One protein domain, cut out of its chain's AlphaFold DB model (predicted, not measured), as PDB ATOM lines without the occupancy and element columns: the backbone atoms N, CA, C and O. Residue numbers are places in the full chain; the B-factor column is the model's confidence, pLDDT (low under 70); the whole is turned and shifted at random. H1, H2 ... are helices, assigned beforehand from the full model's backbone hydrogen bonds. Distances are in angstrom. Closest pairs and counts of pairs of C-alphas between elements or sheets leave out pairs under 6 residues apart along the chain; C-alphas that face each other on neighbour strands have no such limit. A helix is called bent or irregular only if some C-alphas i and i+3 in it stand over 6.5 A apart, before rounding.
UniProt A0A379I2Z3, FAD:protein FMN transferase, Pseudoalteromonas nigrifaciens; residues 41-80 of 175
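AT A GLANCE: This is residues 41 to 80 of the 175 residues of the protein "FAD:protein FMN transferase" of Pseudoalteromonas nigrifaciens (UniProt A0A379I2Z3). One long helix, H1, makes most of a thin rod, and a short helix, H2, carries on past its end in nearly the same direction, joined by a loop that bulges to the side. At the other end of H1 a short stretch, residues 41 to 46, stands free together with most of the helix. The printed part has 40 residues with two named helices, H1 then H2, and no named strand; the class is all helix. The whole is extended, with a radius of gyration of the C-alphas of 14.8 A, and the C-alphas span 48 by 14 by 9 A.

IN THESE COORDINATES: H1, the longest helix, holds residues 47 to 65 and is 26.8 A from first to last C-alpha, from C-alpha 47 at (152.856, 144.297, 114.888) to C-alpha 65 at (144.906, 120.150, 106.434). H2 holds residues 73 to 78 and ends with C-alpha 78 at (144.467, 109.064, 105.241). Neither helix is bent.

HOW THE PARTS SIT: H1 and H2 touch only at the corner by their link, H1 with residues 63 to 65 alone. The closest C-alphas of the two are those of Leu 64 and Ile 73, 4.8 A apart. Their lines stand at a shallow tilt of 25 degrees and they run the same way, with their centres 20.3 A apart. In H1 and H2 every O i to N i+4 pair is within hydrogen-bond range.

THE WHOLE: The C-alphas of Glu 42 and Gln 80 are the two farthest apart, 48.5 A. Residues 41 to 59, of which 47 to 59 belong to H1, stand free. The link from H1 to H2, 7 residues, is short. The printed part has no cut. Its mean pLDDT is 90.9, and no printed residue is under 70.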
ATOM      1  N   SER A  41     145.596 149.971 108.066       87.69
ATOM      2  CA  SER A  41     144.611 150.157 109.128       87.69
ATOM      3  C   SER A  41     144.630 151.613 109.579       87.69
ATOM      4  O   SER A  41     145.706 152.179 109.764       87.69
ATOM      5  N   GLU A  42     143.449 152.191 109.805       87.25
ATOM      6  CA  GLU A  42     143.302 153.525 110.402       87.25
ATOM      7  C   GLU A  42     143.826 153.559 111.843       87.25
ATOM      8  O   GLU A  42     144.434 154.536 112.277       87.25
ATOM      9  N   GLN A  43     143.594 152.476 112.593       87.31
ATOM     10  CA  GLN A  43     144.044 152.337 113.975       87.31
ATOM     11  C   GLN A  43     145.387 151.602 114.033       87.31
ATOM     12  O   GLN A  43     145.542 150.581 113.350       87.31
ATOM     13  N   PRO A  44     146.347 152.052 114.864       84.88
ATOM     14  CA  PRO A  44     147.602 151.341 115.055       84.88
ATOM     15  C   PRO A  44     147.358 149.917 115.561       84.88
ATOM     16  O   PRO A  44     146.739 149.709 116.604       84.88
ATOM     17  N   ILE A  45     147.886 148.933 114.839       87.31
ATOM     18  CA  ILE A  45     147.878 147.531 115.258       87.31
ATOM     19  C   ILE A  45     149.273 147.187 115.776       87.31
ATOM     20  O   ILE A  45     150.281 147.471 115.130       87.31
ATOM     21  N   SER A  46     149.340 146.552 116.945       89.38
ATOM     22  CA  SER A  46     150.597 146.019 117.473       89.38
ATOM     23  C   SER A  46     151.139 144.944 116.529       89.38
ATOM     24  O   SER A  46     150.569 143.854 116.437       89.38
ATOM     25  N   GLN A  47     152.247 145.237 115.836       86.38
ATOM     26  CA  GLN A  47     152.856 144.297 114.888       86.38
ATOM     27  C   GLN A  47     153.146 142.921 115.522       86.38
ATOM     28  O   GLN A  47     152.751 141.923 114.923       86.38
ATOM     29  N   PRO A  48     153.729 142.810 116.739       90.69
ATOM     30  CA  PRO A  48     153.954 141.503 117.361       90.69
ATOM     31  C   PRO A  48     152.669 140.709 117.626       90.69
ATOM     32  O   PRO A  48     152.665 139.486 117.504       90.69
ATOM     33  N   ALA A  49     151.575 141.387 117.989       90.06
ATOM     34  CA  ALA A  49     150.289 140.727 118.211       90.06
ATOM     35  C   ALA A  49     149.676 140.237 116.891       90.06
ATOM     36  O   ALA A  49     149.162 139.122 116.833       90.06
ATOM     37  N   PHE A  50     149.786 141.043 115.831       90.81
ATOM     38  CA  PHE A  50     149.314 140.685 114.496       90.81
ATOM     39  C   PHE A  50     150.056 139.471 113.928       90.81
ATOM     40  O   PHE A  50     149.425 138.516 113.482       90.81
ATOM     41  N   LEU A  51     151.392 139.481 114.003       90.50
ATOM     42  CA  LEU A  51     152.233 138.364 113.564       90.50
ATOM     43  C   LEU A  51     151.850 137.069 114.275       90.50
ATOM     44  O   LEU A  51     151.602 136.059 113.622       90.50
ATOM     45  N   ARG A  52     151.708 137.127 115.603       92.75
ATOM     46  CA  ARG A  52     151.308 135.966 116.398       92.75
ATOM     47  C   ARG A  52     149.941 135.427 115.975       92.75
ATOM     48  O   ARG A  52     149.785 134.216 115.892       92.75
ATOM     49  N   ALA A  53     148.969 136.298 115.700       94.25
ATOM     50  CA  ALA A  53     147.644 135.874 115.252       94.25
ATOM     51  C   ALA A  53     147.697 135.160 113.889       94.25
ATOM     52  O   ALA A  53     147.043 134.136 113.704       94.25
ATOM     53  N   VAL A  54     148.514 135.658 112.956       94.75
ATOM     54  CA  VAL A  54     148.695 135.027 111.640       94.75
ATOM     55  C   VAL A  54     149.403 133.681 111.762       94.75
ATOM     56  O   VAL A  54     148.955 132.701 111.175       94.75
ATOM     57  N   GLU A  55     150.471 133.603 112.555       94.62
ATOM     58  CA  GLU A  55     151.175 132.343 112.821       94.62
ATOM     59  C   GLU A  55     150.259 131.308 113.480       94.62
ATOM     60  O   GLU A  55     150.266 130.145 113.084       94.62
ATOM     61  N   GLN A  56     149.440 131.727 114.449       96.88
ATOM     62  CA  GLN A  56     148.461 130.858 115.102       96.88
ATOM     63  C   GLN A  56     147.422 130.320 114.117       96.88
ATOM     64  O   GLN A  56     147.104 129.133 114.163       96.88
ATOM     65  N   GLU A  57     146.919 131.159 113.211       97.06
ATOM     66  CA  GLU A  57     145.940 130.720 112.218       97.06
ATOM     67  C   GLU A  57     146.559 129.771 111.185       97.06
ATOM     68  O   GLU A  57     145.977 128.733 110.872       97.06
ATOM     69  N   LEU A  58     147.778 130.049 110.717       96.31
ATOM     70  CA  LEU A  58     148.502 129.143 109.821       96.31
ATOM     71  C   LEU A  58     148.783 127.790 110.494       96.31
ATOM     72  O   LEU A  58     148.588 126.745 109.873       96.31
ATOM     73  N   GLN A  59     149.155 127.788 111.778       96.44
ATOM     74  CA  GLN A  59     149.325 126.558 112.564       96.44
ATOM     75  C   GLN A  59     148.007 125.794 112.750       96.44
ATOM     76  O   GLN A  59     147.996 124.562 112.681       96.44
ATOM     77  N   ARG A  60     146.891 126.502 112.965       97.75
ATOM     78  CA  ARG A  60     145.556 125.898 113.048       97.75
ATOM     79  C   ARG A  60     145.197 125.216 111.731       97.75
ATOM     80  O   ARG A  60     144.798 124.052 111.757       97.75
ATOM     81  N   ILE A  61     145.405 125.888 110.599       96.50
ATOM     82  CA  ILE A  61     145.177 125.308 109.269       96.50
ATOM     83  C   ILE A  61     146.075 124.083 109.055       96.50
ATOM     84  O   ILE A  61     145.576 123.043 108.631       96.50
ATOM     85  N   ASP A  62     147.358 124.144 109.420       95.44
ATOM     86  CA  ASP A  62     148.274 122.998 109.323       95.44
ATOM     87  C   ASP A  62     147.809 121.798 110.161       95.44
ATOM     88  O   ASP A  62     147.895 120.655 109.705       95.44
ATOM     89  N   SER A  63     147.267 122.043 111.359       96.44
ATOM     90  CA  SER A  63     146.714 120.990 112.224       96.44
ATOM     91  C   SER A  63     145.473 120.313 111.628       96.44
ATOM     92  O   SER A  63     145.153 119.176 111.972       96.44
ATOM     93  N   LEU A  64     144.774 120.985 110.713       94.62
ATOM     94  CA  LEU A  64     143.629 120.421 110.010       94.62
ATOM     95  C   LEU A  64     144.057 119.738 108.709       94.62
ATOM     96  O   LEU A  64     143.695 118.585 108.478       94.62
ATOM     97  N   MET A  65     144.826 120.433 107.871       92.31
ATOM     98  CA  MET A  65     144.906 120.150 106.434       92.31
ATOM     99  C   MET A  65     146.293 119.734 105.931       92.31
ATOM    100  O   MET A  65     146.431 119.396 104.757       92.31
ATOM    101  N   SER A  66     147.332 119.752 106.769       91.25
ATOM    102  CA  SER A  66     148.673 119.379 106.309       91.25
ATOM    103  C   SER A  66     148.751 117.896 105.938       91.25
ATOM    104  O   SER A  66     148.444 117.037 106.757       91.25
ATOM    105  N   ASN A  67     149.250 117.584 104.743       86.88
ATOM    106  CA  ASN A  67     149.587 116.224 104.299       86.88
ATOM    107  C   ASN A  67     151.036 115.808 104.642       86.88
ATOM    108  O   ASN A  67     151.484 114.732 104.251       86.88
ATOM    109  N   TYR A  68     151.776 116.655 105.368       85.06
ATOM    110  CA  TYR A  68     153.139 116.382 105.849       85.06
ATOM    111  C   TYR A  68     153.197 116.125 107.358       85.06
ATOM    112  O   TYR A  68     154.175 115.568 107.858       85.06
ATOM    113  N   ARG A  69     152.169 116.544 108.103       87.88
ATOM    114  CA  ARG A  69     152.091 116.367 109.552       87.88
ATOM    115  C   ARG A  69     151.258 115.144 109.907       87.88
ATOM    116  O   ARG A  69     150.059 115.126 109.667       87.88
ATOM    117  N   ASN A  70     151.863 114.180 110.593       90.88
ATOM    118  CA  ASN A  70     151.162 112.970 111.041       90.88
ATOM    119  C   ASN A  70     150.034 113.243 112.053       90.88
ATOM    120  O   ASN A  70     149.166 112.398 112.242       90.88
ATOM    121  N   ASP A  71     150.058 114.388 112.741       93.31
ATOM    122  CA  ASP A  71     149.037 114.761 113.721       93.31
ATOM    123  C   ASP A  71     147.850 115.531 113.121       93.31
ATOM    124  O   ASP A  71     146.891 115.807 113.857       93.31
ATOM    125  N   SER A  72     147.881 115.834 111.817       94.06
ATOM    126  CA  SER A  72     146.801 116.556 111.152       94.06
ATOM    127  C   SER A  72     145.535 115.709 111.025       94.06
ATOM    128  O   SER A  72     145.579 114.476 111.010       94.06
ATOM    129  N   ILE A  73     144.378 116.364 110.925       92.06
ATOM    130  CA  ILE A  73     143.109 115.661 110.698       92.06
ATOM    131  C   ILE A  73     143.107 114.947 109.337       92.06
ATOM    132  O   ILE A  73     142.648 113.808 109.266       92.06
ATOM    133  N   ILE A  74     143.666 115.563 108.285       88.75
ATOM    134  CA  ILE A  74     143.800 114.922 106.965       88.75
ATOM    135  C   ILE A  74     144.691 113.674 107.019       88.75
ATOM    136  O   ILE A  74     144.292 112.642 106.487       88.75
ATOM    137  N   GLU A  75     145.859 113.700 107.667       88.69
ATOM    138  CA  GLU A  75     146.707 112.497 107.718       88.69
ATOM    139  C   GLU A  75     146.107 111.411 108.612       88.69
ATOM    140  O   GLU A  75     146.196 110.234 108.271       88.69
ATOM    141  N   LYS A  76     145.410 111.777 109.696       89.38
ATOM    142  CA  LYS A  76     144.622 110.811 110.481       89.38
ATOM    143  C   LYS A  76     143.534 110.147 109.637       89.38
ATOM    144  O   LYS A  76     143.357 108.938 109.740       89.38
ATOM    145  N   PHE A  77     142.842 110.913 108.787       86.75
ATOM    146  CA  PHE A  77     141.896 110.363 107.811       86.75
ATOM    147  C   PHE A  77     142.599 109.419 106.824       86.75
ATOM    148  O   PHE A  77     142.158 108.288 106.643       86.75
ATOM    149  N   ASN A  78     143.721 109.844 106.236       85.25
ATOM    150  CA  ASN A  78     144.467 109.064 105.241       85.25
ATOM    151  C   ASN A  78     145.043 107.750 105.803       85.25
ATOM    152  O   ASN A  78     145.190 106.778 105.064       85.25
ATOM    153  N   GLN A  79     145.382 107.714 107.094       85.88
ATOM    154  CA  GLN A  79     145.905 106.528 107.784       85.88
ATOM    155  C   GLN A  79     144.808 105.542 108.204       85.88
ATOM    156  O   GLN A  79     145.113 104.431 108.641       85.88
ATOM    157  N   GLN A  80     143.533 105.916 108.093       82.75
ATOM    158  CA  GLN A  80     142.450 105.031 108.483       82.75
ATOM    159  C   GLN A  80     142.282 103.884 107.479       82.75
ATOM    160  O   GLN A  80     142.163 104.081 106.273       82.75
TER     161      GLN A  80